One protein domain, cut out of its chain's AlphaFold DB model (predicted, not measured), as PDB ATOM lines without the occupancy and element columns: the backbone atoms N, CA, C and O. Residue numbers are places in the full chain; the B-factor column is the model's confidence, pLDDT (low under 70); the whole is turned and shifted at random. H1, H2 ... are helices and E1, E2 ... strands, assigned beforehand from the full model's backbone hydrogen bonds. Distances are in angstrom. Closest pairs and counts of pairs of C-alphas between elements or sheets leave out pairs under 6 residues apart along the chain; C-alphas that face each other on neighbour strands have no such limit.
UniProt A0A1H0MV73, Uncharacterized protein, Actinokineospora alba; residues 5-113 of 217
ATOM      1  N   ALA A   5      22.681  -1.739  97.716       88.31
ATOM      2  CA  ALA A   5      23.149  -2.725  96.765       88.31
ATOM      3  C   ALA A   5      23.690  -3.939  97.515       88.31
ATOM      4  O   ALA A   5      24.063  -3.850  98.684       88.31
ATOM      5  N   VAL A   6      23.711  -5.081  96.843       90.62
ATOM      6  CA  VAL A   6      24.393  -6.277  97.328       90.62
ATOM      7  C   VAL A   6      25.410  -6.681  96.283       90.62
ATOM      8  O   VAL A   6      25.032  -6.904  95.139       90.62
ATOM      9  N   TRP A   7      26.676  -6.777  96.660       93.50
ATOM     10  CA  TRP A   7      27.698  -7.358  95.799       93.50
ATOM     11  C   TRP A   7      27.906  -8.831  96.137       93.50
ATOM     12  O   TRP A   7      27.979  -9.206  97.310       93.50
ATOM     13  N   VAL A   8      28.002  -9.668  95.111       93.25
ATOM     14  CA  VAL A   8      28.304 -11.097  95.232       93.25
ATOM     15  C   VAL A   8      29.421 -11.478  94.275       93.25
ATOM     16  O   VAL A   8      29.539 -10.869  93.219       93.25
ATOM     17  N   ARG A   9      30.222 -12.489  94.631       93.62
ATOM     18  CA  ARG A   9      31.319 -12.996  93.783       93.62
ATOM     19  C   ARG A   9      30.849 -13.848  92.603       93.62
ATOM     20  O   ARG A   9      31.646 -14.183  91.738       93.62
ATOM     21  N   ASP A  10      29.575 -14.219  92.589       91.69
ATOM     22  CA  ASP A  10      28.994 -15.001  91.507       91.69
ATOM     23  C   ASP A  10      28.906 -14.177  90.212       91.69
ATOM     24  O   ASP A  10      28.731 -12.948  90.224       91.69
ATOM     25  N   ASP A  11      28.989 -14.879  89.084       90.12
ATOM     26  CA  ASP A  11      28.807 -14.273  87.775       90.12
ATOM     27  C   ASP A  11      27.346 -13.861  87.523       90.12
ATOM     28  O   ASP A  11      26.411 -14.201  88.258       90.12
ATOM     29  N   LEU A  12      27.144 -13.096  86.450       86.00
ATOM     30  CA  LEU A  12      25.832 -12.565  86.102       86.00
ATOM     31  C   LEU A  12      24.787 -13.672  85.886       86.00
ATOM     32  O   LEU A  12      23.640 -13.501  86.299       86.00
ATOM     33  N   SER A  13      25.158 -14.782  85.243       81.88
ATOM     34  CA  SER A  13      24.245 -15.890  84.928       81.88
ATOM     35  C   SER A  13      23.743 -16.600  86.181       81.88
ATOM     36  O   SER A  13      22.543 -16.874  86.303       81.88
ATOM     37  N   ASP A  14      24.627 -16.848  87.139       86.81
ATOM     38  CA  ASP A  14      24.291 -17.506  88.396       86.81
ATOM     39  C   ASP A  14      23.394 -16.618  89.259       86.81
ATOM     40  O   ASP A  14      22.367 -17.063  89.787       86.81
ATOM     41  N   VAL A  15      23.727 -15.326  89.342       85.56
ATOM     42  CA  VAL A  15      22.911 -14.332  90.049       85.56
ATOM     43  C   VAL A  15      21.529 -14.208  89.418       85.56
ATOM     44  O   VAL A  15      20.524 -14.193  90.136       85.56
ATOM     45  N   GLN A  16      21.452 -14.159  88.087       82.00
ATOM     46  CA  GLN A  16      20.182 -14.130  87.364       82.00
ATOM     47  C   GLN A  16      19.337 -15.362  87.668       82.00
ATOM     48  O   GLN A  16      18.161 -15.213  87.997       82.00
ATOM     49  N   THR A  17      19.929 -16.554  87.626       80.62
ATOM     50  CA  THR A  17      19.228 -17.818  87.890       80.62
ATOM     51  C   THR A  17      18.643 -17.838  89.304       80.62
ATOM     52  O   THR A  17      17.441 -18.043  89.484       80.62
ATOM     53  N   ARG A  18      19.447 -17.499  90.324       81.12
ATOM     54  CA  ARG A  18      18.988 -17.463  91.728       81.12
ATOM     55  C   ARG A  18      17.897 -16.413  91.963       81.12
ATOM     56  O   ARG A  18      16.970 -16.644  92.743       81.12
ATOM     57  N   LEU A  19      17.990 -15.254  91.306       78.44
ATOM     58  CA  LEU A  19      16.979 -14.202  91.414       78.44
ATOM     59  C   LEU A  19      15.688 -14.549  90.670       78.44
ATOM     60  O   LEU A  19      14.618 -14.246  91.192       78.44
ATOM     61  N   LEU A  20      15.764 -15.191  89.503       70.62
ATOM     62  CA  LEU A  20      14.594 -15.639  88.740       70.62
ATOM     63  C   LEU A  20      13.764 -16.651  89.531       70.62
ATOM     64  O   LEU A  20      12.539 -16.534  89.574       70.62
ATOM     65  N   ASP A  21      14.429 -17.572  90.225       63.66
ATOM     66  CA  ASP A  21      13.762 -18.626  90.987       63.66
ATOM     67  C   ASP A  21      13.085 -18.119  92.271       63.66
ATOM     68  O   ASP A  21      12.162 -18.755  92.784       63.66
ATOM     69  N   ARG A  22      13.542 -16.987  92.831       63.78
ATOM     70  CA  ARG A  22      13.181 -16.587  94.208       63.78
ATOM     71  C   ARG A  22      12.706 -15.142  94.382       63.78
ATOM     72  O   ARG A  22      12.085 -14.832  95.397       63.78
ATOM     73  N   SER A  23      12.971 -14.241  93.436       61.25
ATOM     74  CA  SER A  23      12.704 -12.800  93.553       61.25
ATOM     75  C   SER A  23      11.956 -12.264  92.329       61.25
ATOM     76  O   SER A  23      12.556 -11.879  91.333       61.25
ATOM     77  N   GLY A  24      10.639 -12.081  92.447       54.47
ATOM     78  CA  GLY A  24       9.812 -11.460  91.397       54.47
ATOM     79  C   GLY A  24      10.012  -9.946  91.194       54.47
ATOM     80  O   GLY A  24       9.250  -9.331  90.452       54.47
ATOM     81  N   ARG A  25      10.979  -9.308  91.870       60.16
ATOM     82  CA  ARG A  25      11.253  -7.865  91.731       60.16
ATOM     83  C   ARG A  25      12.450  -7.618  90.820       60.16
ATOM     84  O   ARG A  25      13.518  -8.181  91.055       60.16
ATOM     85  N   ARG A  26      12.267  -6.724  89.841       63.97
ATOM     86  CA  ARG A  26      13.337  -6.238  88.958       63.97
ATOM     87  C   ARG A  26      14.428  -5.554  89.787       63.97
ATOM     88  O   ARG A  26      14.126  -4.766  90.684       63.97
ATOM     89  N   ARG A  27      15.678  -5.880  89.482       73.25
ATOM     90  CA  ARG A  27      16.894  -5.369  90.125       73.25
ATOM     91  C   ARG A  27      17.881  -5.037  89.022       73.25
ATOM     92  O   ARG A  27      17.931  -5.773  88.039       73.25
ATOM     93  N   LEU A  28      18.639  -3.960  89.184       77.88
ATOM     94  CA  LEU A  28      19.740  -3.670  88.273       77.88
ATOM     95  C   LEU A  28      20.897  -4.602  88.623       77.88
ATOM     96  O   LEU A  28      21.340  -4.636  89.770       77.88
ATOM     97  N   LEU A  29      21.330  -5.380  87.634       84.50
ATOM     98  CA  LEU A  29      22.479  -6.267  87.741       84.50
ATOM     99  C   LEU A  29      23.631  -5.633  86.977       84.50
ATOM    100  O   LEU A  29      23.509  -5.394  85.777       84.50
ATOM    101  N   VAL A  30      24.725  -5.350  87.676       85.06
ATOM    102  CA  VAL A  30      25.923  -4.769  87.076       85.06
ATOM    103  C   VAL A  30      27.071  -5.759  87.253       85.06
ATOM    104  O   VAL A  30      27.560  -5.903  88.376       85.06
ATOM    105  N   PRO A  31      27.461  -6.494  86.196       86.06
ATOM    106  CA  PRO A  31      28.604  -7.390  86.273       86.06
ATOM    107  C   PRO A  31      29.895  -6.585  86.441       86.06
ATOM    108  O   PRO A  31      30.049  -5.515  85.851       86.06
ATOM    109  N   THR A  32      30.822  -7.120  87.225       87.38
ATOM    110  CA  THR A  32      32.198  -6.639  87.375       87.38
ATOM    111  C   THR A  32      33.171  -7.768  87.072       87.38
ATOM    112  O   THR A  32      32.768  -8.896  86.789       87.38
ATOM    113  N   LEU A  33      34.469  -7.470  87.118       86.25
ATOM    114  CA  LEU A  33      35.503  -8.473  86.893       86.25
ATOM    115  C   LEU A  33      35.440  -9.612  87.925       86.25
ATOM    116  O   LEU A  33      35.661 -10.765  87.563       86.25
ATOM    117  N   ASN A  34      35.130  -9.295  89.186       90.62
ATOM    118  CA  ASN A  34      35.184 -10.252  90.295       90.62
ATOM    119  C   ASN A  34      33.807 -10.642  90.852       90.62
ATOM    120  O   ASN A  34      33.735 -11.255  91.919       90.62
ATOM    121  N   GLY A  35      32.712 -10.258  90.191       92.31
ATOM    122  CA  GLY A  35      31.375 -10.568  90.679       92.31
ATOM    123  C   GLY A  35      30.263  -9.770  90.014       92.31
ATOM    124  O   GLY A  35      30.378  -9.313  88.880       92.31
ATOM    125  N   THR A  36      29.161  -9.594  90.735       90.44
ATOM    126  CA  THR A  36      27.974  -8.887  90.253       90.44
ATOM    127  C   THR A  36      27.376  -8.027  91.360       90.44
ATOM    128  O   THR A  36      27.102  -8.498  92.466       90.44
ATOM    129  N   PHE A  37      27.104  -6.759  91.053       89.50
ATOM    130  CA  PHE A  37      26.289  -5.895  91.903       89.50
ATOM    131  C   PHE A  37      24.808  -6.083  91.601       89.50
ATOM    132  O   PHE A  37      24.356  -5.927  90.470       89.50
ATOM    133  N   VAL A  38      24.038  -6.339  92.649       87.38
ATOM    134  CA  VAL A  38      22.580  -6.365  92.653       87.38
ATOM    135  C   VAL A  38      22.086  -5.092  93.323       87.38
ATOM    136  O   VAL A  38      21.964  -5.013  94.547       87.38
ATOM    137  N   VAL A  39      21.791  -4.077  92.520       83.62
ATOM    138  CA  VAL A  39      21.270  -2.802  93.014       83.62
ATOM    139  C   VAL A  39      19.760  -2.939  93.209       83.62
ATOM    140  O   VAL A  39      19.015  -3.332  92.302       83.62
ATOM    141  N   GLY A  40      19.320  -2.708  94.448       70.25
ATOM    142  CA  GLY A  40      17.960  -2.995  94.889       70.25
ATOM    143  C   GLY A  40      16.894  -2.128  94.203       70.25
ATOM    144  O   GLY A  40      17.192  -1.046  93.701       70.25
ATOM    145  N   PRO A  41      15.625  -2.577  94.203       59.44
ATOM    146  CA  PRO A  41      14.516  -1.799  93.661       59.44
ATOM    147  C   PRO A  41      14.304  -0.513  94.469       59.44
ATOM    148  O   PRO A  41      14.329  -0.538  95.699       59.44
ATOM    149  N   ASN A  42      14.035   0.596  93.784       49.66
ATOM    150  CA  ASN A  42      13.666   1.859  94.416       49.66
ATOM    151  C   ASN A  42      12.189   1.804  94.887       49.66
ATOM    152  O   ASN A  42      11.317   1.556  94.048       49.66
ATOM    153  N   PRO A  43      11.860   2.024  96.179       48.09
ATOM    154  CA  PRO A  43      12.746   2.366  97.297       48.09
ATOM    155  C   PRO A  43      13.322   1.146  98.026       48.09
ATOM    156  O   PRO A  43      12.647   0.128  98.227       48.09
ATOM    157  N   VAL A  44      14.559   1.291  98.504       60.69
ATOM    158  CA  VAL A  44      15.246   0.240  99.251       60.69
ATOM    159  C   VAL A  44      14.883   0.319 100.735       60.69
ATOM    160  O   VAL A  44      14.863   1.392 101.335       60.69
ATOM    161  N   THR A  45      14.568  -0.831 101.332       63.12
ATOM    162  CA  THR A  45      14.402  -0.989 102.784       63.12
ATOM    163  C   THR A  45      15.508  -1.891 103.313       63.12
ATOM    164  O   THR A  45      16.002  -2.734 102.572       63.12
ATOM    165  N   GLU A  46      15.866  -1.764 104.587       62.19
ATOM    166  CA  GLU A  46      16.849  -2.630 105.266       62.19
ATOM    167  C   GLU A  46      16.510  -4.125 105.092       62.19
ATOM    168  O   GLU A  46      17.339  -4.953 104.715       62.19
ATOM    169  N   ARG A  47      15.213  -4.450 105.183       69.31
ATOM    170  CA  ARG A  47      14.671  -5.782 104.881       69.31
ATOM    171  C   ARG A  47      15.019  -6.267 103.468       69.31
ATOM    172  O   ARG A  47      15.262  -7.452 103.273       69.31
ATOM    173  N   THR A  48      15.075  -5.365 102.489       71.62
ATOM    174  CA  THR A  48      15.395  -5.704 101.099       71.62
ATOM    175  C   THR A  48      16.815  -6.249 100.974       71.62
ATOM    176  O   THR A  48      17.012  -7.201 100.226       71.62
ATOM    177  N   ILE A  49      17.799  -5.698 101.689       75.19
ATOM    178  CA  ILE A  49      19.203  -6.144 101.616       75.19
ATOM    179  C   ILE A  49      19.325  -7.555 102.178       75.19
ATOM    180  O   ILE A  49      19.853  -8.443 101.509       75.19
ATOM    181  N   LYS A  50      18.748  -7.780 103.363       79.75
ATOM    182  CA  LYS A  50      18.732  -9.090 104.019       79.75
ATOM    183  C   LYS A  50      18.053 -10.154 103.158       79.75
ATOM    184  O   LYS A  50      18.624 -11.219 102.950       79.75
ATOM    185  N   ASP A  51      16.878  -9.847 102.605       80.00
ATOM    186  CA  ASP A  51      16.149 -10.762 101.720       80.00
ATOM    187  C   ASP A  51      16.955 -11.057 100.440       80.00
ATOM    188  O   ASP A  51      16.983 -12.186  99.961       80.00
ATOM    189  N   THR A  52      17.655 -10.054  99.896       80.19
ATOM    190  CA  THR A  52      18.519 -10.219  98.713       80.19
ATOM    191  C   THR A  52      19.687 -11.145  99.000       80.19
ATOM    192  O   THR A  52      19.893 -12.101  98.260       80.19
ATOM    193  N   ARG A  53      20.420 -10.898 100.088       86.94
ATOM    194  CA  ARG A  53      21.545 -11.742 100.501       86.94
ATOM    195  C   ARG A  53      21.088 -13.171 100.775       86.94
ATOM    196  O   ARG A  53      21.723 -14.107 100.310       86.94
ATOM    197  N   ALA A  54      19.941 -13.351 101.429       84.75
ATOM    198  CA  ALA A  54      19.370 -14.676 101.670       84.75
ATOM    199  C   ALA A  54      19.029 -15.428 100.370       84.75
ATOM    200  O   ALA A  54      19.221 -16.641 100.293       84.75
ATOM    201  N   VAL A  55      18.541 -14.729  99.341       82.50
ATOM    202  CA  VAL A  55      18.293 -15.328  98.019       82.50
ATOM    203  C   VAL A  55      19.598 -15.700  97.320       82.50
ATOM    204  O   VAL A  55      19.671 -16.769  96.717       82.50
ATOM    205  N   LEU A  56      20.609 -14.837  97.412       84.62
ATOM    206  CA  LEU A  56      21.894 -15.034  96.744       84.62
ATOM    207  C   LEU A  56      22.827 -15.998  97.489       84.62
ATOM    208  O   LEU A  56      23.759 -16.498  96.876       84.62
ATOM    209  N   GLY A  57      22.557 -16.311  98.759       85.00
ATOM    210  CA  GLY A  57      23.395 -17.195  99.577       85.00
ATOM    211  C   GLY A  57      24.521 -16.470 100.319       85.00
ATOM    212  O   GLY A  57      25.433 -17.122 100.813       85.00
ATOM    213  N   GLY A  58      24.451 -15.141 100.402       87.81
ATOM    214  CA  GLY A  58      25.449 -14.284 101.032       87.81
ATOM    215  C   GLY A  58      25.650 -12.988 100.251       87.81
ATOM    216  O   GLY A  58      24.818 -12.600  99.425       87.81
ATOM    217  N   GLY A  59      26.751 -12.306 100.532       89.88
ATOM    218  CA  GLY A  59      27.184 -11.111  99.824       89.88
ATOM    219  C   GLY A  59      27.488  -9.937 100.734       89.88
ATOM    220  O   GLY A  59      27.258  -9.960 101.944       89.88
ATOM    221  N   ILE A  60      27.966  -8.871 100.108       89.50
ATOM    222  CA  ILE A  60      28.317  -7.625 100.775       89.50
ATOM    223  C   ILE A  60      27.166  -6.647 100.618       89.50
ATOM    224  O   ILE A  60      26.847  -6.228  99.507       89.50
ATOM    225  N   GLY A  61      26.517  -6.323 101.732       89.56
ATOM    226  CA  GLY A  61      25.425  -5.360 101.785       89.56
ATOM    227  C   GLY A  61      25.965  -3.941 101.882       89.56
ATOM    228  O   GLY A  61      26.656  -3.613 102.841       89.56
ATOM    229  N   LEU A  62      25.623  -3.105 100.906       89.31
ATOM    230  CA  LEU A  62      26.029  -1.706 100.824       89.31
ATOM    231  C   LEU A  62      24.831  -0.795 101.048       89.31
ATOM    232  O   LEU A  62      23.814  -0.950 100.369       89.31
ATOM    233  N   VAL A  63      24.968   0.179 101.946       87.69
ATOM    234  CA  VAL A  63      23.917   1.145 102.283       87.69
ATOM    235  C   VAL A  63      24.416   2.561 102.051       87.69
ATOM    236  O   VAL A  63      25.490   2.942 102.511       87.69
ATOM    237  N   TRP A  64      23.602   3.361 101.366       87.00
ATOM    238  CA  TRP A  64      23.848   4.789 101.201       87.00
ATOM    239  C   TRP A  64      23.362   5.547 102.434       87.00
ATOM    240  O   TRP A  64      22.184   5.467 102.808       87.00
ATOM    241  N   THR A  65      24.272   6.306 103.028       85.12
ATOM    242  CA  THR A  65      24.061   7.198 104.171       85.12
ATOM    243  C   THR A  65      24.301   8.647 103.755       85.12
ATOM    244  O   THR A  65      24.743   8.913 102.638       85.12
ATOM    245  N   ASP A  66      24.035   9.593 104.654       83.56
ATOM    246  CA  ASP A  66      24.271  11.017 104.389       83.56
ATOM    247  C   ASP A  66      25.769  11.346 104.235       83.56
ATOM    248  O   ASP A  66      26.124  12.358 103.636       83.56
ATOM    249  N   THR A  67      26.650  10.484 104.751       83.25
ATOM    250  CA  THR A  67      28.110  10.652 104.710       83.25
ATOM    251  C   THR A  67      28.791   9.791 103.644       83.25
ATOM    252  O   THR A  67      30.012   9.828 103.535       83.25
ATOM    253  N   GLY A  68      28.031   9.007 102.870       84.94
ATOM    254  CA  GLY A  68      28.554   8.127 101.821       84.94
ATOM    255  C   GLY A  68      28.054   6.687 101.925       84.94
ATOM    256  O   GLY A  68      27.036   6.402 102.562       84.94
ATOM    257  N   ILE A  69      28.767   5.763 101.283       88.38
ATOM    258  CA  ILE A  69      28.387   4.347 101.202       88.38
ATOM    259  C   ILE A  69      29.142   3.553 102.262       88.38
ATOM    260  O   ILE A  69      30.374   3.542 102.278       88.38
ATOM    261  N   VAL A  70      28.393   2.854 103.109       89.94
ATOM    262  CA  VAL A  70      28.936   2.002 104.172       89.94
ATOM    263  C   VAL A  70      28.576   0.544 103.932       89.94
ATOM    264  O   VAL A  70      27.581   0.232 103.265       89.94
ATOM    265  N   VAL A  71      29.387  -0.350 104.491       88.94
ATOM    266  CA  VAL A  71      29.120  -1.786 104.472       88.94
ATOM    267  C   VAL A  71      28.310  -2.159 105.703       88.94
ATOM    268  O   VAL A  71      28.757  -2.011 106.831       88.94
ATOM    269  N   GLU A  72      27.093  -2.640 105.482       85.75
ATOM    270  CA  GLU A  72      26.209  -3.099 106.556       85.75
ATOM    271  C   GLU A  72      26.470  -4.571 106.900       85.75
ATOM    272  O   GLU A  72      26.297  -4.999 108.035       85.75
ATOM    273  N   HIS A  73      26.877  -5.360 105.902       84.94
ATOM    274  CA  HIS A  73      27.196  -6.774 106.058       84.94
ATOM    275  C   HIS A  73      28.332  -7.158 105.113       84.94
ATOM    276  O   HIS A  73      28.263  -6.822 103.931       84.94
ATOM    277  N   ALA A  74      29.318  -7.907 105.600       84.44
ATOM    278  CA  ALA A  74      30.453  -8.381 104.816       84.44
ATOM    279  C   ALA A  74      30.669  -9.880 105.060       84.44
ATOM    280  O   ALA A  74      31.283 -10.264 106.044       84.44
ATOM    281  N   ASP A  75      30.156 -10.734 104.170       85.44
ATOM    282  CA  ASP A  75      30.383 -12.187 104.286       85.44
ATOM    283  C   ASP A  75      31.765 -12.619 103.778       85.44
ATOM    284  O   ASP A  75      32.211 -13.726 104.064       85.44
ATOM    285  N   TYR A  76      32.415 -11.777 102.970       82.94
ATOM    286  CA  TYR A  76      33.644 -12.128 102.248       82.94
ATOM    287  C   TYR A  76      34.887 -11.392 102.729       82.94
ATOM    288  O   TYR A  76      35.980 -11.753 102.300       82.94
ATOM    289  N   PHE A  77      34.715 -10.357 103.547       82.94
ATOM    290  CA  PHE A  77      35.800  -9.533 104.062       82.94
ATOM    291  C   PHE A  77      35.752  -9.576 105.583       82.94
ATOM    292  O   PHE A  77      34.668  -9.455 106.159       82.94
ATOM    293  N   ASP A  78      36.916  -9.653 106.219       77.25
ATOM    294  CA  ASP A  78      37.064  -9.309 107.634       77.25
ATOM    295  C   ASP A  78      37.075  -7.776 107.745       77.25
ATOM    296  O   ASP A  78      38.101  -7.136 107.961       77.25
ATOM    297  N   ALA A  79      35.917  -7.173 107.473       66.19
ATOM    298  CA  ALA A  79      35.787  -5.733 107.329       66.19
ATOM    299  C   ALA A  79      35.687  -5.039 108.689       66.19
ATOM    300  O   ALA A  79      34.857  -5.411 109.523       66.19
ATOM    301  N   ASP A  80      36.445  -3.955 108.866       75.81
ATOM    302  CA  ASP A  80      36.103  -2.947 109.866       75.81
ATOM    303  C   ASP A  80      34.824  -2.224 109.395       75.81
ATOM    304  O   ASP A  80      34.851  -1.552 108.357       75.81
ATOM    305  N   PRO A  81      33.691  -2.342 110.113       68.69
ATOM    306  CA  PRO A  81      32.435  -1.702 109.722       68.69
ATOM    307  C   PRO A  81      32.516  -0.167 109.707       68.69
ATOM    308  O   PRO A  81      31.606   0.481 109.190       68.69
ATOM    309  N   ALA A  82      33.576   0.428 110.269       76.75
ATOM    310  CA  ALA A  82      33.813   1.865 110.227       76.75
ATOM    311  C   ALA A  82      34.408   2.360 108.896       76.75
ATOM    312  O   ALA A  82      34.348   3.562 108.625       76.75
ATOM    313  N   LEU A  83      34.972   1.475 108.063       84.38
ATOM    314  CA  LEU A  83      35.587   1.880 106.799       84.38
ATOM    315  C   LEU A  83      34.527   2.181 105.721       84.38
ATOM    316  O   LEU A  83      33.582   1.404 105.533       84.38
ATOM    317  N   PRO A  84      34.686   3.274 104.950       91.31
ATOM    318  CA  PRO A  84      33.878   3.518 103.761       91.31
ATOM    319  C   PRO A  84      33.977   2.349 102.776       91.31
ATOM    320  O   PRO A  84      35.059   1.812 102.537       91.31
ATOM    321  N   ALA A  85      32.864   1.992 102.127       92.12
ATOM    322  CA  ALA A  85      32.816   0.833 101.232       92.12
ATOM    323  C   ALA A  85      33.847   0.912 100.093       92.12
ATOM    324  O   ALA A  85      34.434  -0.095  99.714       92.12
ATOM    325  N   ILE A  86      34.099   2.109  99.561       93.56
ATOM    326  CA  ILE A  86      35.095   2.324  98.501       93.56
ATOM    327  C   ILE A  86      36.493   1.931  98.988       93.56
ATOM    328  O   ILE A  86      37.205   1.223  98.283       93.56
ATOM    329  N   GLU A  87      36.879   2.384 100.181       92.88
ATOM    330  CA  GLU A  87      38.202   2.114 100.750       92.88
ATOM    331  C   GLU A  87      38.365   0.632 101.074       92.88
ATOM    332  O   GLU A  87      39.401   0.051 100.762       92.88
ATOM    333  N   LEU A  88      37.315   0.003 101.607       92.06
ATOM    334  CA  LEU A  88      37.304  -1.428 101.882       92.06
ATOM    335  C   LEU A  88      37.557  -2.250 100.609       92.06
ATOM    336  O   LEU A  88      38.464  -3.073 100.576       92.06
ATOM    337  N   PHE A  89      36.820  -1.989  99.525       92.81
ATOM    338  CA  PHE A  89      37.033  -2.710  98.266       92.81
ATOM    339  C   PHE A  89      38.424  -2.439  97.667       92.81
ATOM    340  O   PHE A  89      39.013  -3.330  97.062       92.81
ATOM    341  N   GLN A  90      38.997  -1.247  97.863       93.81
ATOM    342  CA  GLN A  90      40.378  -0.977  97.451       93.81
ATOM    343  C   GLN A  90      41.404  -1.776  98.265       93.81
ATOM    344  O   GLN A  90      42.346  -2.306  97.677       93.81
ATOM    345  N   GLN A  91      41.227  -1.874  99.586       92.81
ATOM    346  CA  GLN A  91      42.106  -2.655 100.465       92.81
ATOM    347  C   GLN A  91      42.061  -4.151 100.134       92.81
ATOM    348  O   GLN A  91      43.095  -4.815 100.149       92.81
ATOM    349  N   GLU A  92      40.894  -4.649  99.732       92.12
ATOM    350  CA  GLU A  92      40.669  -6.037  99.310       92.12
ATOM    351  C   GLU A  92      41.140  -6.330  97.871       92.12
ATOM    352  O   GLU A  92      40.916  -7.419  97.342       92.12
ATOM    353  N   GLY A  93      41.792  -5.370  97.204       93.50
ATOM    354  CA  GLY A  93      42.317  -5.560  95.851       93.50
ATOM    355  C   GLY A  93      41.241  -5.587  94.761       93.50
ATOM    356  O   GLY A  93      41.462  -6.165  93.698       93.50
ATOM    357  N   LEU A  94      40.097  -4.937  94.996       93.62
ATOM    358  CA  LEU A  94      38.948  -4.847  94.086       93.62
ATOM    359  C   LEU A  94      38.726  -3.397  93.597       93.62
ATOM    360  O   LEU A  94      37.704  -2.768  93.899       93.62
ATOM    361  N   PRO A  95      39.688  -2.803  92.860       93.06
ATOM    362  CA  PRO A  95      39.614  -1.399  92.459       93.06
ATOM    363  C   PRO A  95      38.492  -1.113  91.450       93.06
ATOM    364  O   PRO A  95      37.925  -0.022  91.486       93.06
ATOM    365  N   ALA A  96      38.143  -2.076  90.588       87.62
ATOM    366  CA  ALA A  96      37.065  -1.927  89.607       87.62
ATOM    367  C   ALA A  96      35.692  -1.855  90.293       87.62
ATOM    368  O   ALA A  96      34.862  -1.002  89.986       87.62
ATOM    369  N   GLU A  97      35.469  -2.704  91.296       92.62
ATOM    370  CA  GLU A  97      34.278  -2.665  92.136       92.62
ATOM    371  C   GLU A  97      34.199  -1.351  92.930       92.62
ATOM    372  O   GLU A  97      33.128  -0.753  93.017       92.62
ATOM    373  N   ALA A  98      35.324  -0.855  93.456       93.00
ATOM    374  CA  ALA A  98      35.376   0.436  94.142       93.00
ATOM    375  C   ALA A  98      35.036   1.617  93.210       93.00
ATOM    376  O   ALA A  98      34.337   2.552  93.616       93.00
ATOM    377  N   GLU A  99      35.493   1.584  91.957       90.50
ATOM    378  CA  GLU A  99      35.122   2.570  90.937       90.50
ATOM    379  C   GLU A  99      33.632   2.494  90.598       90.50
ATOM    380  O   GLU A  99      32.954   3.526  90.545       90.50
ATOM    381  N   LEU A 100      33.085   1.285  90.469       87.38
ATOM    382  CA  LEU A 100      31.658   1.107  90.240       87.38
ATOM    383  C   LEU A 100      30.823   1.635  91.414       87.38
ATOM    384  O   LEU A 100      29.802   2.282  91.194       87.38
ATOM    385  N   ILE A 101      31.267   1.429  92.657       90.25
ATOM    386  CA  ILE A 101      30.624   1.995  93.850       90.25
ATOM    387  C   ILE A 101      30.589   3.531  93.771       90.25
ATOM    388  O   ILE A 101      29.539   4.121  94.032       90.25
ATOM    389  N   ARG A 102      31.677   4.190  93.341       90.69
ATOM    390  CA  ARG A 102      31.684   5.652  93.113       90.69
ATOM    391  C   ARG A 102      30.702   6.074  92.026       90.69
ATOM    392  O   ARG A 102      29.975   7.048  92.202       90.69
ATOM    393  N   TRP A 103      30.658   5.349  90.912       87.06
ATOM    394  CA  TRP A 103      29.720   5.633  89.825       87.06
ATOM    395  C   TRP A 103      28.258   5.466  90.277       87.06
ATOM    396  O   TRP A 103      27.404   6.299  89.961       87.06
ATOM    397  N   LEU A 104      27.963   4.438  91.081       84.19
ATOM    398  CA  LEU A 104      26.648   4.235  91.693       84.19
ATOM    399  C   LEU A 104      26.279   5.392  92.635       84.19
ATOM    400  O   LEU A 104      25.127   5.837  92.638       84.19
ATOM    401  N   ASP A 105      27.247   5.898  93.403       86.19
ATOM    402  CA  ASP A 105      27.067   7.044  94.297       86.19
ATOM    403  C   ASP A 105      26.658   8.312  93.545       86.19
ATOM    404  O   ASP A 105      25.661   8.956  93.877       86.19
ATOM    405  N   GLN A 106      27.339   8.574  92.429       85.00
ATOM    406  CA  GLN A 106      27.083   9.702  91.531       85.00
ATOM    407  C   GLN A 106      25.748   9.600  90.766       85.00
ATOM    408  O   GLN A 106      25.428  10.466  89.956       85.00
ATOM    409  N   GLY A 107      24.936   8.569  91.029       75.69
ATOM    410  CA  GLY A 107      23.621   8.384  90.412       75.69
ATOM    411  C   GLY A 107      23.645   7.560  89.129       75.69
ATOM    412  O   GLY A 107      22.628   7.487  88.440       75.69
ATOM    413  N   GLY A 108      24.758   6.885  88.829       74.25
ATOM    414  CA  GLY A 108      24.890   6.028  87.656       74.25
ATOM    415  C   GLY A 108      23.792   4.966  87.543       74.25
ATOM    416  O   GLY A 108      23.233   4.770  86.466       74.25
ATOM    417  N   ALA A 109      23.395   4.351  88.665       69.56
ATOM    418  CA  ALA A 109      22.298   3.377  88.686       69.56
ATOM    419  C   ALA A 109      20.954   3.958  88.235       69.56
ATOM    420  O   ALA A 109      20.214   3.281  87.527       69.56
ATOM    421  N   ASP A 110      20.629   5.193  88.627       65.62
ATOM    422  CA  ASP A 110      19.342   5.806  88.283       65.62
ATOM    423  C   ASP A 110      19.266   6.133  86.788       65.62
ATOM    424  O   ASP A 110      18.200   6.015  86.183       65.62
ATOM    425  N   ALA A 111      20.402   6.491  86.188       60.47
ATOM    426  CA  ALA A 111      20.520   6.726  84.756       60.47
ATOM    427  C   ALA A 111      20.617   5.412  83.947       60.47
ATOM    428  O   ALA A 111      20.225   5.369  82.782       60.47
ATOM    429  N   ALA A 112      21.093   4.323  84.561       58.31
ATOM    430  CA  ALA A 112      21.177   3.000  83.941       58.31
ATOM    431  C   ALA A 112      19.843   2.237  83.921       58.31
ATOM    432  O   ALA A 112      19.728   1.234  83.216       58.31
ATOM    433  N   VAL A 113      18.820   2.692  84.653       57.12
ATOM    434  CA  VAL A 113      17.456   2.180  84.477       57.12
ATOM    435  C   VAL A 113      16.897   2.767  83.176       57.12
ATOM    436  O   VAL A 113      16.721   3.985  83.106       57.12
TER     437      VAL A 113
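Overview. This is residues 5 to 113 of the 217 residues of an uncharacterized protein of Actinokineospora alba (UniProt A0A1H0MV73). A strongly twisted sheet of five strands forms the core, with H1 and H2 over one face and the helical hairpin H3 and H4 on the other, where the sheet curls round H4. The short H5 follows H4 and only grazes the sheet. The printed part has 109 residues, with five named helices and five named strands in the order E1 H1 E2 E3 H2 E4 E5 H3 H4 H5; the class is mixed, helices and strands. The strands run E2, E3, E1, E4, E5 across the sheet, with each neighbour pair antiparallel. The whole is compact and rounded, with a radius of gyration of the C-alphas of 12.7 A and spans of 34 by 26 by 25 A.

Arrangement. Begin with the sheet, which runs from E2, residues 28 to 32, through E3, residues 35 to 39, E1, residues 5 to 8, and E4, residues 60 to 65, to E5, residues 68 to 74. E2 and E5 are its edge strands. In the hairpin E2 and E3, find N 30 and O 37 2.9 A apart, within hydrogen-bond range. E3 and E1 have N 38 and O 6 at 2.7 A, E1 and E4 have N 7 and O 60 at 2.9 A, and in the hairpin E4 and E5 you will find N 63 and O 70 at 2.9 A. From edge to edge the strands' lines turn by 79 degrees and the way across the sheet turns by 65 degrees. On one face, H2, residues 46 to 56, is over E1 and E4 at a height over the sheet of 8.8 A, and runs along the strands, at 20 degrees to E1 on the local plane; its closest C-alphas to E4 are those of Ile 49 and Gly 61, 6.3 A apart. On the same face, H1, residues 12 to 22, is over E3 at a height of 9.9 A, slantwise to the strands at 34 degrees to E3 on the local plane. H1 and H2 touch, closest at the C-alphas of Arg 18 and Leu 56, 6.3 A apart; they run opposite ways at a steep tilt of 69.6 degrees, only just short of about perpendicular. E1, H1, E2 and E3, H2, E4 are split strand-helix-strand units, two strands that run the same way with another strand between them in the sheet; both crossovers are right-handed. On the opposite face, H3, residues 85 to 91, is only just over E5, on which 3 of its C-alphas fall. H3 and H4, residues 95 to 105, touch in a helical hairpin, a shallow tilt of 11 degrees, opposite ways, closest at the C-alphas of Ile 86 and Ala 98, 4.8 A apart. With helices on both faces, the sheet makes three layers. H5, residues 108 to 112, is close to H4 but not clearly touching, with the C-alphas of Trp 103 and Ala 109 7.8 A apart. In H1, H2, H3, H4 and H5 every O i to N i+4 pair is within hydrogen-bond range.

Along the chain. Find C-alpha 5 at (23.149, -2.725, 96.765), where E1 begins. E5, residues 68 to 74, is the longest strand at 16.9 A, and E4, residues 60 to 65, measures 15.8 A. E2, residues 28 to 32, and E3, residues 35 to 39, measure 12.8 A and 13.0 A. H1, residues 12 to 22, spans 15.6 A, H2, residues 46 to 56, 15.9 A, and H4, residues 95 to 105, 15.2 A, from C-alpha 95 at (39.614, -1.399, 92.459). H3 is residues 85 to 91, and H5 ends at C-alpha 112, at (21.177, 3.000, 83.941).

Size, cuts and confidence. The C-alphas of Asp 21 and Thr 67 are the two farthest apart, at 35.4 A. The printed part has no cut, and no link is long. Look at the B-factor column: the mean pLDDT of the printed part is 81.5, and it is under 70 at residues 21 to 26, 41 to 47, 79, 81 and 109 to 113.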